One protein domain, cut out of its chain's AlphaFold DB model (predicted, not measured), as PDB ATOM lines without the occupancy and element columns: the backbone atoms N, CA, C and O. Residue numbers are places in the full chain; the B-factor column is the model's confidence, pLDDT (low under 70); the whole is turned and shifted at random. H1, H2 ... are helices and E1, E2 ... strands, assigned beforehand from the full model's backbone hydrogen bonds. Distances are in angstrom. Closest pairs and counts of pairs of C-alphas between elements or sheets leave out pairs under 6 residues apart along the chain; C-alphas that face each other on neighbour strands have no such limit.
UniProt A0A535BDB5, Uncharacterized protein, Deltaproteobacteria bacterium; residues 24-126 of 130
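AT A GLANCE: This is residues 24 to 126 of the 130 residues of an uncharacterized protein of Deltaproteobacteria bacterium (UniProt A0A535BDB5). One strongly twisted wall of five antiparallel strands runs through the domain, with the short helix H1 over one face and the link of residues 100 to 106 crossing the opposite face. H2 sits beyond one end of the sheet, in the turn between E1 and E2, while H3 follows directly on E5 and only grazes the sheet. The printed part has 103 residues with three named helices and five named strands, in the chain order H1, E1, H2, E2, E3, E4, E5, H3; the sheet's order is E4, E3, E2, E1, E5. The class is mixed, helices and strands, with under half of the residues in named elements. The whole is compact, with a radius of gyration of the C-alphas of 12.8 A and spans of 38 by 25 by 25 A.

HOW THE PARTS SIT: In the sheet, the inner strand E2, residues 66 to 72, is antiparallel to E1, residues 51 to 57, at 158 degrees, with N 55 and O 68 within hydrogen-bond range at 2.9 A. On the other side of E2 is E3, residues 82 to 87, with N 83 and O 69 at 2.7 A. E4, residues 93 to 99, is an edge strand beside E3, with N 94 and O 86 at 2.8 A. E2, E3 and E4 form a meander, each strand the antiparallel neighbour of the one before; E2 and E3 are a hairpin, as are E3 and E4. The other edge strand, E5, residues 107 to 111, is antiparallel to E1 at 150 degrees, with N 108 and O 54 at 2.8 A. H1, residues 27 to 32, is on the sheet at a height over the sheet of 7.8 A and runs along the strands, at 17 degrees to E2 on the local plane. It lies over E3 and E2, only just, with 3 C-alphas over each; its closest C-alphas to E2 are those of Leu 28 and Leu 69, 7.3 A apart. H3, residues 112 to 118, grazes the sheet with residues 112 to 115; the C-alphas of Tyr 51 and Ser 112, the closest of E1 and H3, are 5.5 A apart. H1 and H3 are near each other, with 6 pairs of C-alphas within 10 A. H2, residues 59 to 62, is not on the sheet and touches no helix. In H1 and H3 every O i to N i+4 pair is within hydrogen-bond range; H2 is too short for such a pair.

IN THESE COORDINATES: H1 begins at C-alpha 27, (180.819, 238.407, 179.140). E2 measures 20.2 A from first to last C-alpha, E1 18.9 A, E4 15.9 A, E3 15.4 A and E5 13.8 A. H3 measures 10.2 A and ends at C-alpha 118, (193.142, 235.032, 189.205); H1 measures 8.6 A and H2 5.6 A.

THE WHOLE: The two C-alphas farthest apart, those of Asn 47 and Glu 89, are 38.2 A apart. The printed part has no cut. The link from H1 to E1, residues 33 to 50, is long. Residues 124 to 125 pair antiparallel with residues 108 to 109 of E5. The mean pLDDT of the printed part is 86.6; residue 40 and residues 73 to 80 are under 70.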
ATOM      1  N   THR A  24     174.917 235.253 178.717       96.62
ATOM      2  CA  THR A  24     175.824 235.082 179.849       96.62
ATOM      3  C   THR A  24     175.609 236.178 180.886       96.62
ATOM      4  O   THR A  24     175.294 237.321 180.559       96.62
ATOM      5  N   SER A  25     175.825 235.844 182.155       96.44
ATOM      6  CA  SER A  25     175.939 236.836 183.225       96.44
ATOM      7  C   SER A  25     177.342 237.459 183.292       96.44
ATOM      8  O   SER A  25     177.530 238.473 183.958       96.44
ATOM      9  N   ASP A  26     178.332 236.840 182.640       96.31
ATOM     10  CA  ASP A  26     179.741 237.238 182.656       96.31
ATOM     11  C   ASP A  26     180.335 237.181 181.233       96.31
ATOM     12  O   ASP A  26     180.843 236.139 180.799       96.31
ATOM     13  N   PRO A  27     180.251 238.294 180.483       96.25
ATOM     14  CA  PRO A  27     180.819 238.407 179.140       96.25
ATOM     15  C   PRO A  27     182.318 238.153 179.082       96.25
ATOM     16  O   PRO A  27     182.801 237.567 178.118       96.25
ATOM     17  N   LEU A  28     183.056 238.583 180.110       95.81
ATOM     18  CA  LEU A  28     184.505 238.440 180.138       95.81
ATOM     19  C   LEU A  28     184.877 236.968 180.229       95.81
ATOM     20  O   LEU A  28     185.646 236.488 179.404       95.81
ATOM     21  N   ARG A  29     184.283 236.236 181.174       95.94
ATOM     22  CA  ARG A  29     184.518 234.795 181.279       95.94
ATOM     23  C   ARG A  29     184.146 234.074 179.984       95.94
ATOM     24  O   ARG A  29     184.928 233.259 179.504       95.94
ATOM     25  N   ALA A  30     182.990 234.406 179.407       95.38
ATOM     26  CA  ALA A  30     182.530 233.797 178.162       95.38
ATOM     27  C   ALA A  30     183.491 234.049 176.988       95.38
ATOM     28  O   ALA A  30     183.757 233.130 176.217       95.38
ATOM     29  N   PHE A  31     184.035 235.265 176.875       93.81
ATOM     30  CA  PHE A  31     185.030 235.634 175.865       93.81
ATOM     31  C   PHE A  31     186.330 234.836 176.029       93.81
ATOM     32  O   PHE A  31     186.777 234.182 175.088       93.81
ATOM     33  N   ILE A  32     186.892 234.808 177.243       92.19
ATOM     34  CA  ILE A  32     188.147 234.099 177.551       92.19
ATOM     35  C   ILE A  32     188.030 232.595 177.267       92.19
ATOM     36  O   ILE A  32     188.944 231.978 176.716       92.19
ATOM     37  N   ASN A  33     186.882 232.014 177.613       91.69
ATOM     38  CA  ASN A  33     186.603 230.593 177.438       91.69
ATOM     39  C   ASN A  33     186.086 230.233 176.039       91.69
ATOM     40  O   ASN A  33     185.849 229.054 175.782       91.69
ATOM     41  N   SER A  34     185.896 231.215 175.149       91.00
ATOM     42  CA  SER A  34     185.333 230.992 173.809       91.00
ATOM     43  C   SER A  34     183.986 230.242 173.855       91.00
ATOM     44  O   SER A  34     183.759 229.300 173.100       91.00
ATOM     45  N   GLU A  35     183.084 230.634 174.770       92.06
ATOM     46  CA  GLU A  35     181.782 229.963 174.999       92.06
ATOM     47  C   GLU A  35     180.772 230.162 173.839       92.06
ATOM     48  O   GLU A  35     179.671 229.613 173.853       92.06
ATOM     49  N   TYR A  36     181.155 230.931 172.823       89.38
ATOM     50  CA  TYR A  36     180.420 231.210 171.593       89.38
ATOM     51  C   TYR A  36     181.409 231.270 170.420       89.38
ATOM     52  O   TYR A  36     182.625 231.269 170.615       89.38
ATOM     53  N   SER A  37     180.899 231.315 169.186       86.31
ATOM     54  CA  SER A  37     181.737 231.480 167.995       86.31
ATOM     55  C   SER A  37     182.372 232.871 167.983       86.31
ATOM     56  O   SER A  37     181.730 233.832 167.565       86.31
ATOM     57  N   LEU A  38     183.607 232.963 168.478       82.75
ATOM     58  CA  LEU A  38     184.439 234.158 168.372       82.75
ATOM     59  C   LEU A  38     184.718 234.489 166.902       82.75
ATOM     60  O   LEU A  38     184.707 233.599 166.046       82.75
ATOM     61  N   GLY A  39     185.021 235.759 166.628       73.31
ATOM     62  CA  GLY A  39     185.727 236.124 165.406       73.31
ATOM     63  C   GLY A  39     187.116 235.475 165.316       73.31
ATOM     64  O   GLY A  39     187.555 234.732 166.197       73.31
ATOM     65  N   ASP A  40     187.820 235.772 164.230       69.06
ATOM     66  CA  ASP A  40     189.160 235.241 163.988       69.06
ATOM     67  C   ASP A  40     190.227 235.917 164.888       69.06
ATOM     68  O   ASP A  40     190.056 237.047 165.345       69.06
ATOM     69  N   ASP A  41     191.362 235.234 165.089       70.25
ATOM     70  CA  ASP A  41     192.630 235.779 165.619       70.25
ATOM     71  C   ASP A  41     192.720 236.167 167.116       70.25
ATOM     72  O   ASP A  41     193.525 237.027 167.491       70.25
ATOM     73  N   TYR A  42     191.988 235.482 168.001       79.69
ATOM     74  CA  TYR A  42     192.206 235.573 169.456       79.69
ATOM     75  C   TYR A  42     193.262 234.559 169.953       79.69
ATOM     76  O   TYR A  42     193.201 233.364 169.667       79.69
ATOM     77  N   PHE A  43     194.224 235.031 170.747       77.56
ATOM     78  CA  PHE A  43     195.363 234.301 171.319       77.56
ATOM     79  C   PHE A  43     195.392 234.328 172.856       77.56
ATOM     80  O   PHE A  43     196.440 234.067 173.448       77.56
ATOM     81  N   ILE A  44     194.251 234.585 173.497       77.44
ATOM     82  CA  ILE A  44     194.101 234.735 174.957       77.44
ATOM     83  C   ILE A  44     194.736 233.570 175.722       77.44
ATOM     84  O   ILE A  44     195.375 233.771 176.749       77.44
ATOM     85  N   ASN A  45     194.594 232.350 175.196       75.88
ATOM     86  CA  ASN A  45     195.119 231.119 175.791       75.88
ATOM     87  C   ASN A  45     196.519 230.730 175.265       75.88
ATOM     88  O   ASN A  45     196.973 229.601 175.455       75.88
ATOM     89  N   GLY A  46     197.199 231.636 174.560       80.12
ATOM     90  CA  GLY A  46     198.550 231.445 174.046       80.12
ATOM     91  C   GLY A  46     199.631 231.572 175.126       80.12
ATOM     92  O   GLY A  46     199.396 231.985 176.257       80.12
ATOM     93  N   ASN A  47     200.876 231.247 174.766       80.06
ATOM     94  CA  ASN A  47     202.014 231.330 175.697       80.06
ATOM     95  C   ASN A  47     202.456 232.776 176.001       80.06
ATOM     96  O   ASN A  47     203.137 233.031 177.004       80.06
ATOM     97  N   GLY A  48     202.110 233.713 175.114       82.75
ATOM     98  CA  GLY A  48     202.378 235.140 175.273       82.75
ATOM     99  C   GLY A  48     201.515 235.761 176.367       82.75
ATOM    100  O   GLY A  48     200.491 235.213 176.748       82.75
ATOM    101  N   ASP A  49     201.952 236.893 176.907       87.62
ATOM    102  CA  ASP A  49     201.102 237.713 177.771       87.62
ATOM    103  C   ASP A  49     200.607 238.907 176.957       87.62
ATOM    104  O   ASP A  49     201.360 239.850 176.692       87.62
ATOM    105  N   THR A  50     199.370 238.794 176.487       88.44
ATOM    106  CA  THR A  50     198.659 239.785 175.673       88.44
ATOM    107  C   THR A  50     197.836 240.732 176.551       88.44
ATOM    108  O   THR A  50     197.857 240.652 177.785       88.44
ATOM    109  N   TYR A  51     197.099 241.638 175.909       89.94
ATOM    110  CA  TYR A  51     196.177 242.554 176.570       89.94
ATOM    111  C   TYR A  51     194.735 242.205 176.217       89.94
ATOM    112  O   TYR A  51     194.375 242.189 175.040       89.94
ATOM    113  N   ILE A  52     193.914 241.993 177.246       92.00
ATOM    114  CA  ILE A  52     192.457 241.939 177.110       92.00
ATOM    115  C   ILE A  52     191.947 243.372 177.183       92.00
ATOM    116  O   ILE A  52     192.277 244.095 178.126       92.00
ATOM    117  N   PHE A  53     191.114 243.758 176.226       92.25
ATOM    118  CA  PHE A  53     190.464 245.057 176.190       92.25
ATOM    119  C   PHE A  53     188.991 244.952 176.517       92.25
ATOM    120  O   PHE A  53     188.308 243.994 176.154       92.25
ATOM    121  N   ARG A  54     188.500 246.009 177.152       93.75
ATOM    122  CA  ARG A  54     187.087 246.216 177.402       93.75
ATOM    123  C   ARG A  54     186.700 247.645 177.067       93.75
ATOM    124  O   ARG A  54     187.443 248.579 177.337       93.75
ATOM    125  N   CYS A  55     185.494 247.807 176.550       91.81
ATOM    126  CA  CYS A  55     184.791 249.078 176.536       91.81
ATOM    127  C   CYS A  55     183.396 248.872 177.129       91.81
ATOM    128  O   CYS A  55     182.638 248.015 176.670       91.81
ATOM    129  N   VAL A  56     183.050 249.650 178.155       92.56
ATOM    130  CA  VAL A  56     181.685 249.680 178.697       92.56
ATOM    131  C   VAL A  56     180.839 250.580 177.801       92.56
ATOM    132  O   VAL A  56     181.017 251.798 177.772       92.56
ATOM    133  N   LEU A  57     179.932 249.965 177.045       90.75
ATOM    134  CA  LEU A  57     179.116 250.642 176.046       90.75
ATOM    135  C   LEU A  57     177.923 251.318 176.711       90.75
ATOM    136  O   LEU A  57     177.205 250.714 177.515       90.75
ATOM    137  N   THR A  58     177.678 252.565 176.322       88.12
ATOM    138  CA  THR A  58     176.496 253.314 176.739       88.12
ATOM    139  C   THR A  58     175.653 253.665 175.523       88.12
ATOM    140  O   THR A  58     176.185 253.960 174.450       88.12
ATOM    141  N   LYS A  59     174.332 253.763 175.706       83.81
ATOM    142  CA  LYS A  59     173.420 254.189 174.629       83.81
ATOM    143  C   LYS A  59     173.783 255.549 174.025       83.81
ATOM    144  O   LYS A  59     173.444 255.812 172.881       83.81
ATOM    145  N   LYS A  60     174.451 256.419 174.793       79.44
ATOM    146  CA  LYS A  60     174.856 257.760 174.342       79.44
ATOM    147  C   LYS A  60     175.997 257.725 173.331       79.44
ATOM    148  O   LYS A  60     176.109 258.648 172.536       79.44
ATOM    149  N   THR A  61     176.863 256.722 173.423       72.94
ATOM    150  CA  THR A  61     178.106 256.659 172.648       72.94
ATOM    151  C   THR A  61     178.029 255.654 171.510       72.94
ATOM    152  O   THR A  61     178.640 255.894 170.482       72.94
ATOM    153  N   GLU A  62     177.294 254.552 171.684       76.62
ATOM    154  CA  GLU A  62     177.350 253.394 170.774       76.62
ATOM    155  C   GLU A  62     175.954 252.810 170.465       76.62
ATOM    156  O   GLU A  62     175.844 251.659 170.054       76.62
ATOM    157  N   GLU A  63     174.870 253.565 170.718       80.50
ATOM    158  CA  GLU A  63     173.444 253.183 170.537       80.50
ATOM    159  C   GLU A  63     172.967 251.950 171.341       80.50
ATOM    160  O   GLU A  63     171.768 251.718 171.514       80.50
ATOM    161  N   ILE A  64     173.903 251.190 171.906       83.88
ATOM    162  CA  ILE A  64     173.721 249.947 172.647       83.88
ATOM    163  C   ILE A  64     174.286 250.135 174.057       83.88
ATOM    164  O   ILE A  64     175.327 250.755 174.265       83.88
ATOM    165  N   GLU A  65     173.594 249.580 175.048       92.00
ATOM    166  CA  GLU A  65     174.129 249.425 176.399       92.00
ATOM    167  C   GLU A  65     174.723 248.030 176.547       92.00
ATOM    168  O   GLU A  65     174.083 247.047 176.161       92.00
ATOM    169  N   GLY A  66     175.932 247.921 177.091       94.50
ATOM    170  CA  GLY A  66     176.603 246.632 177.130       94.50
ATOM    171  C   GLY A  66     178.099 246.703 177.366       94.50
ATOM    172  O   GLY A  66     178.610 247.613 178.016       94.50
ATOM    173  N   VAL A  67     178.801 245.712 176.832       95.19
ATOM    174  CA  VAL A  67     180.256 245.639 176.873       95.19
ATOM    175  C   VAL A  67     180.782 245.130 175.538       95.19
ATOM    176  O   VAL A  67     180.209 244.221 174.943       95.19
ATOM    177  N   ALA A  68     181.863 245.735 175.067       93.62
ATOM    178  CA  ALA A  68     182.656 245.233 173.959       93.62
ATOM    179  C   ALA A  68     183.970 244.685 174.518       93.62
ATOM    180  O   ALA A  68     184.593 245.334 175.364       93.62
ATOM    181  N   LEU A  69     184.382 243.509 174.054       93.81
ATOM    182  CA  LEU A  69     185.623 242.851 174.451       93.81
ATOM    183  C   LEU A  69     186.496 242.592 173.232       93.81
ATOM    184  O   LEU A  69     185.993 242.280 172.160       93.81
ATOM    185  N   SER A  70     187.801 242.735 173.388       90.69
ATOM    186  CA  SER A  70     188.754 242.416 172.330       90.69
ATOM    187  C   SER A  70     190.078 241.986 172.947       90.69
ATOM    188  O   SER A  70     190.278 242.056 174.163       90.69
ATOM    189  N   GLU A  71     190.999 241.558 172.104       87.88
ATOM    190  CA  GLU A  71     192.373 241.279 172.472       87.88
ATOM    191  C   GLU A  71     193.284 241.882 171.404       87.88
ATOM    192  O   GLU A  71     193.057 241.696 170.208       87.88
ATOM    193  N   ILE A  72     194.341 242.581 171.822       73.81
ATOM    194  CA  ILE A  72     195.449 242.857 170.904       73.81
ATOM    195  C   ILE A  72     196.392 241.671 170.967       73.81
ATOM    196  O   ILE A  72     197.057 241.433 171.981       73.81
ATOM    197  N   SER A  73     196.489 240.966 169.844       60.12
ATOM    198  CA  SER A  73     197.594 240.051 169.615       60.12
ATOM    199  C   SER A  73     198.904 240.844 169.558       60.12
ATOM    200  O   SER A  73     198.949 241.980 169.080       60.12
ATOM    201  N   ILE A  74     200.008 240.241 170.006       53.72
ATOM    202  CA  ILE A  74     201.368 240.819 169.937       53.72
ATOM    203  C   ILE A  74     201.790 241.282 168.522       53.72
ATOM    204  O   ILE A  74     202.834 241.908 168.366       53.72
ATOM    205  N   TRP A  75     200.978 240.989 167.502       54.41
ATOM    206  CA  TRP A  75     201.129 241.391 166.107       54.41
ATOM    207  C   TRP A  75     200.560 242.789 165.788       54.41
ATOM    208  O   TRP A  75     200.629 243.223 164.642       54.41
ATOM    209  N   GLY A  76     200.058 243.529 166.785       55.38
ATOM    210  CA  GLY A  76     199.996 244.997 166.735       55.38
ATOM    211  C   GLY A  76     198.764 245.626 166.079       55.38
ATOM    212  O   GLY A  76     198.795 246.817 165.772       55.38
ATOM    213  N   ASN A  77     197.661 244.895 165.882       59.78
ATOM    214  CA  ASN A  77     196.436 245.523 165.380       59.78
ATOM    215  C   ASN A  77     195.663 246.215 166.515       59.78
ATOM    216  O   ASN A  77     194.897 245.582 167.235       59.78
ATOM    217  N   HIS A  78     195.851 247.530 166.660       61.69
ATOM    218  CA  HIS A  78     195.243 248.344 167.721       61.69
ATOM    219  C   HIS A  78     193.726 248.574 167.564       61.69
ATOM    220  O   HIS A  78     193.136 249.327 168.328       61.69
ATOM    221  N   GLY A  79     193.074 247.969 166.575       59.25
ATOM    222  CA  GLY A  79     191.640 248.142 166.331       59.25
ATOM    223  C   GLY A  79     190.915 246.838 166.038       59.25
ATOM    224  O   GLY A  79     189.889 246.887 165.367       59.25
ATOM    225  N   GLY A  80     191.481 245.702 166.472       68.25
ATOM    226  CA  GLY A  80     190.968 244.359 166.197       68.25
ATOM    227  C   GLY A  80     189.465 244.196 166.467       68.25
ATOM    228  O   GLY A  80     188.858 245.025 167.149       68.25
ATOM    229  N   PRO A  81     188.840 243.145 165.912       81.88
ATOM    230  CA  PRO A  81     187.415 242.890 166.086       81.88
ATOM    231  C   PRO A  81     186.997 242.926 167.563       81.88
ATOM    232  O   PRO A  81     187.714 242.429 168.441       81.88
ATOM    233  N   TRP A  82     185.835 243.520 167.838       89.56
ATOM    234  CA  TRP A  82     185.256 243.571 169.175       89.56
ATOM    235  C   TRP A  82     184.053 242.650 169.270       89.56
ATOM    236  O   TRP A  82     183.091 242.777 168.516       89.56
ATOM    237  N   GLU A  83     184.083 241.769 170.255       93.25
ATOM    238  CA  GLU A  83     182.972 240.915 170.625       93.25
ATOM    239  C   GLU A  83     181.984 241.716 171.472       93.25
ATOM    240  O   GLU A  83     182.296 242.138 172.592       93.25
ATOM    241  N   VAL A  84     180.800 241.984 170.915       93.19
ATOM    242  CA  VAL A  84     179.824 242.887 171.530       93.19
ATOM    243  C   VAL A  84     178.735 242.107 172.247       93.19
ATOM    244  O   VAL A  84     178.054 241.249 171.684       93.19
ATOM    245  N   PHE A  85     178.515 242.491 173.496       95.81
ATOM    246  CA  PHE A  85     177.482 241.962 174.361       95.81
ATOM    247  C   PHE A  85     176.521 243.073 174.747       95.81
ATOM    248  O   PHE A  85     176.885 243.998 175.476       95.81
ATOM    249  N   ARG A  86     175.273 242.974 174.297       95.81
ATOM    250  CA  ARG A  86     174.210 243.892 174.701       95.81
ATOM    251  C   ARG A  86     173.655 243.467 176.051       95.81
ATOM    252  O   ARG A  86     173.291 242.309 176.239       95.81
ATOM    253  N   ARG A  87     173.496 244.418 176.964       95.50
ATOM    254  CA  ARG A  87     172.783 244.193 178.217       95.50
ATOM    255  C   ARG A  87     171.279 244.091 177.952       95.50
ATOM    256  O   ARG A  87     170.687 244.975 177.333       95.50
ATOM    257  N   SER A  88     170.671 243.006 178.406       92.81
ATOM    258  CA  SER A  88     169.224 242.798 178.383       92.81
ATOM    259  C   SER A  88     168.538 243.531 179.540       92.81
ATOM    260  O   SER A  88     169.169 243.900 180.530       92.81
ATOM    261  N   GLU A  89     167.216 243.680 179.461       90.56
ATOM    262  CA  GLU A  89     166.406 244.265 180.542       90.56
ATOM    263  C   GLU A  89     166.452 243.444 181.840       90.56
ATOM    264  O   GLU A  89     166.265 243.987 182.925       90.56
ATOM    265  N   LYS A  90     166.735 242.139 181.738       90.31
ATOM    266  CA  LYS A  90     166.863 241.230 182.887       90.31
ATOM    267  C   LYS A  90     168.226 241.331 183.579       90.31
ATOM    268  O   LYS A  90     168.405 240.755 184.645       90.31
ATOM    269  N   GLY A  91     169.168 242.070 182.994       90.50
ATOM    270  CA  GLY A  91     170.513 242.277 183.529       90.50
ATOM    271  C   GLY A  91     171.579 241.357 182.935       90.50
ATOM    272  O   GLY A  91     172.751 241.723 183.007       90.50
ATOM    273  N   ASP A  92     171.186 240.247 182.303       95.00
ATOM    274  CA  ASP A  92     172.088 239.365 181.555       95.00
ATOM    275  C   ASP A  92     172.595 240.031 180.277       95.00
ATOM    276  O   ASP A  92     171.999 240.988 179.768       95.00
ATOM    277  N   TYR A  93     173.665 239.480 179.723       96.94
ATOM    278  CA  TYR A  93     174.268 239.926 178.483       96.94
ATOM    279  C   TYR A  93     173.973 238.955 177.349       96.94
ATOM    280  O   TYR A  93     174.117 237.746 177.493       96.94
ATOM    281  N   ILE A  94     173.595 239.512 176.205       96.00
ATOM    282  CA  ILE A  94     173.315 238.793 174.968       96.00
ATOM    283  C   ILE A  94     174.451 239.097 173.998       96.00
ATOM    284  O   ILE A  94     174.710 240.269 173.710       96.00
ATOM    285  N   TYR A  95     175.115 238.068 173.486       94.94
ATOM    286  CA  TYR A  95     176.101 238.242 172.426       94.94
ATOM    287  C   TYR A  95     175.405 238.648 171.120       94.94
ATOM    288  O   TYR A  95     174.489 237.968 170.661       94.94
ATOM    289  N   VAL A  96     175.821 239.774 170.534       92.75
ATOM    290  CA  VAL A  96     175.200 240.359 169.327       92.75
ATOM    291  C   VAL A  96     176.149 240.409 168.127       92.75
ATOM    292  O   VAL A  96     175.866 241.101 167.144       92.75
ATOM    293  N   GLY A  97     177.262 239.680 168.207       90.75
ATOM    294  CA  GLY A  97     178.233 239.532 167.130       90.75
ATOM    295  C   GLY A  97     179.492 240.383 167.284       90.75
ATOM    296  O   GLY A  97     179.564 241.320 168.086       90.75
ATOM    297  N   THR A  98     180.465 240.057 166.443       89.50
ATOM    298  CA  THR A  98     181.714 240.792 166.263       89.50
ATOM    299  C   THR A  98     181.485 242.081 165.469       89.50
ATOM    300  O   THR A  98     180.868 242.065 164.399       89.50
ATOM    301  N   LYS A  99     181.974 243.221 165.969       85.62
ATOM    302  CA  LYS A  99     181.833 244.544 165.336       85.62
ATOM    303  C   LYS A  99     183.108 245.371 165.492       85.62
ATOM    304  O   LYS A  99     183.920 245.120 166.375       85.62
ATOM    305  N   GLY A 100     183.272 246.391 164.656       80.56
ATOM    306  CA  GLY A 100     184.193 247.487 164.958       80.56
ATOM    307  C   GLY A 100     183.514 248.480 165.900       80.56
ATOM    308  O   GLY A 100     182.351 248.814 165.679       80.56
ATOM    309  N   ILE A 101     184.224 248.959 166.923       77.88
ATOM    310  CA  ILE A 101     183.769 250.101 167.729       77.88
ATOM    311  C   ILE A 101     184.456 251.372 167.241       77.88
ATOM    312  O   ILE A 101     185.664 251.396 167.003       77.88
ATOM    313  N   SER A 102     183.665 252.424 167.044       72.50
ATOM    314  CA  SER A 102     184.146 253.672 166.443       72.50
ATOM    315  C   SER A 102     184.768 254.619 167.472       72.50
ATOM    316  O   SER A 102     185.699 255.358 167.149       72.50
ATOM    317  N   ASN A 103     184.298 254.566 168.721       77.25
ATOM    318  CA  ASN A 103     184.783 255.396 169.812       77.25
ATOM    319  C   ASN A 103     185.394 254.535 170.928       77.25
ATOM    320  O   ASN A 103     184.696 253.990 171.778       77.25
ATOM    321  N   THR A 104     186.724 254.483 170.986       77.06
ATOM    322  CA  THR A 104     187.465 253.747 172.024       77.06
ATOM    323  C   THR A 104     187.800 254.602 173.254       77.06
ATOM    324  O   THR A 104     188.708 254.263 174.006       77.06
ATOM    325  N   SER A 105     187.123 255.730 173.495       83.56
ATOM    326  CA  SER A 105     187.379 256.566 174.692       83.56
ATOM    327  C   SER A 105     187.047 255.861 176.015       83.56
ATOM    328  O   SER A 105     187.631 256.164 177.050       83.56
ATOM    329  N   CYS A 106     186.142 254.888 175.963       86.50
ATOM    330  CA  CYS A 106     185.758 253.974 177.039       86.50
ATOM    331  C   CYS A 106     186.781 252.862 177.322       86.50
ATOM    332  O   CYS A 106     186.519 252.014 178.173       86.50
ATOM    333  N   LEU A 107     187.875 252.799 176.558       89.94
ATOM    334  CA  LEU A 107     188.770 251.653 176.556       89.94
ATOM    335  C   LEU A 107     189.486 251.485 177.895       89.94
ATOM    336  O   LEU A 107     190.066 252.417 178.460       89.94
ATOM    337  N   GLU A 108     189.484 250.242 178.342       93.88
ATOM    338  CA  GLU A 108     190.232 249.730 179.472       93.88
ATOM    339  C   GLU A 108     190.981 248.468 179.048       93.88
ATOM    340  O   GLU A 108     190.554 247.764 178.129       93.88
ATOM    341  N   TRP A 109     192.068 248.147 179.742       93.25
ATOM    342  CA  TRP A 109     192.813 246.910 179.529       93.25
ATOM    343  C   TRP A 109     193.249 246.244 180.828       93.25
ATOM    344  O   TRP A 109     193.393 246.896 181.863       93.25
ATOM    345  N   CYS A 110     193.503 244.944 180.740       93.56
ATOM    346  CA  CYS A 110     194.226 244.141 181.725       93.56
ATOM    347  C   CYS A 110     195.152 243.156 181.000       93.56
ATOM    348  O   CYS A 110     195.043 242.944 179.787       93.56
ATOM    349  N   ARG A 111     196.093 242.557 181.732       92.50
ATOM    350  CA  ARG A 111     196.975 241.520 181.176       92.50
ATOM    351  C   ARG A 111     196.224 240.195 181.099       92.50
ATOM    352  O   ARG A 111     195.590 239.788 182.070       92.50
ATOM    353  N   SER A 112     196.336 239.492 179.975       91.69
ATOM    354  CA  SER A 112     195.718 238.165 179.802       91.69
ATOM    355  C   SER A 112     196.116 237.194 180.914       91.69
ATOM    356  O   SER A 112     195.251 236.572 181.534       91.69
ATOM    357  N   LYS A 113     197.408 237.137 181.267       92.19
ATOM    358  CA  LYS A 113     197.893 236.240 182.326       92.19
ATOM    359  C   LYS A 113     197.412 236.613 183.722       92.19
ATOM    360  O   LYS A 113     197.319 235.732 184.570       92.19
ATOM    361  N   GLU A 114     197.085 237.879 183.971       94.56
ATOM    362  CA  GLU A 114     196.469 238.288 185.237       94.56
ATOM    363  C   GLU A 114     195.090 237.640 185.393       94.56
ATOM    364  O   GLU A 114     194.809 237.012 186.420       94.56
ATOM    365  N   TYR A 115     194.259 237.739 184.349       94.62
ATOM    366  CA  TYR A 115     192.943 237.112 184.349       94.62
ATOM    367  C   TYR A 115     193.054 235.595 184.440       94.62
ATOM    368  O   TYR A 115     192.410 234.991 185.290       94.62
ATOM    369  N   LEU A 116     193.909 234.973 183.627       93.19
ATOM    370  CA  LEU A 116     194.075 233.517 183.641       93.19
ATOM    371  C   LEU A 116     194.571 232.989 184.997       93.19
ATOM    372  O   LEU A 116     194.197 231.890 185.398       93.19
ATOM    373  N   ALA A 117     195.378 233.765 185.727       94.44
ATOM    374  CA  ALA A 117     195.874 233.371 187.043       94.44
ATOM    375  C   ALA A 117     194.850 233.573 188.175       94.44
ATOM    376  O   ALA A 117     194.881 232.836 189.160       94.44
ATOM    377  N   SER A 118     193.975 234.580 188.074       95.81
ATOM    378  CA  SER A 118     193.142 235.032 189.205       95.81
ATOM    379  C   SER A 118     191.628 234.984 188.965       95.81
ATOM    380  O   SER A 118     190.849 235.154 189.905       95.81
ATOM    381  N   GLY A 119     191.201 234.795 187.717       94.56
ATOM    382  CA  GLY A 119     189.822 234.977 187.261       94.56
ATOM    383  C   GLY A 119     189.344 236.433 187.299       94.56
ATOM    384  O   GLY A 119     188.138 236.680 187.268       94.56
ATOM    385  N   ARG A 120     190.254 237.408 187.447       95.19
ATOM    386  CA  ARG A 120     189.928 238.830 187.625       95.19
ATOM    387  C   ARG A 120     190.868 239.728 186.828       95.19
ATOM    388  O   ARG A 120     192.009 239.371 186.569       95.19
ATOM    389  N   CYS A 121     190.366 240.908 186.472       95.06
ATOM    390  CA  CYS A 121     191.145 241.955 185.819       95.06
ATOM    391  C   CYS A 121     191.217 243.207 186.687       95.06
ATOM    392  O   CYS A 121     190.190 243.716 187.148       95.06
ATOM    393  N   THR A 122     192.428 243.733 186.831       96.38
ATOM    394  CA  THR A 122     192.711 245.093 187.275       96.38
ATOM    395  C   THR A 122     192.706 245.985 186.044       96.38
ATOM    396  O   THR A 122     193.630 245.976 185.237       96.38
ATOM    397  N   TRP A 123     191.614 246.720 185.866       95.56
ATOM    398  CA  TRP A 123     191.406 247.526 184.670       95.56
ATOM    399  C   TRP A 123     192.212 248.823 184.712       95.56
ATOM    400  O   TRP A 123     192.151 249.587 185.677       95.56
ATOM    401  N   HIS A 124     192.928 249.086 183.625       95.25
ATOM    402  CA  HIS A 124     193.667 250.315 183.384       95.25
ATOM    403  C   HIS A 124     193.030 251.076 182.222       95.25
ATOM    404  O   HIS A 124     192.784 250.498 181.170       95.25
ATOM    405  N   HIS A 125     192.778 252.374 182.389       93.88
ATOM    406  CA  HIS A 125     192.180 253.199 181.336       93.88
ATOM    407  C   HIS A 125     193.162 253.531 180.202       93.88
ATOM    408  O   HIS A 125     194.339 253.810 180.449       93.88
ATOM    409  N   GLY A 126     192.638 253.608 178.976       88.94
ATOM    410  CA  GLY A 126     193.380 254.002 177.773       88.94
ATOM    411  C   GLY A 126     194.289 252.899 177.239       88.94
ATOM    412  O   GLY A 126     194.262 251.785 177.725       88.94
TER     413      GLY A 126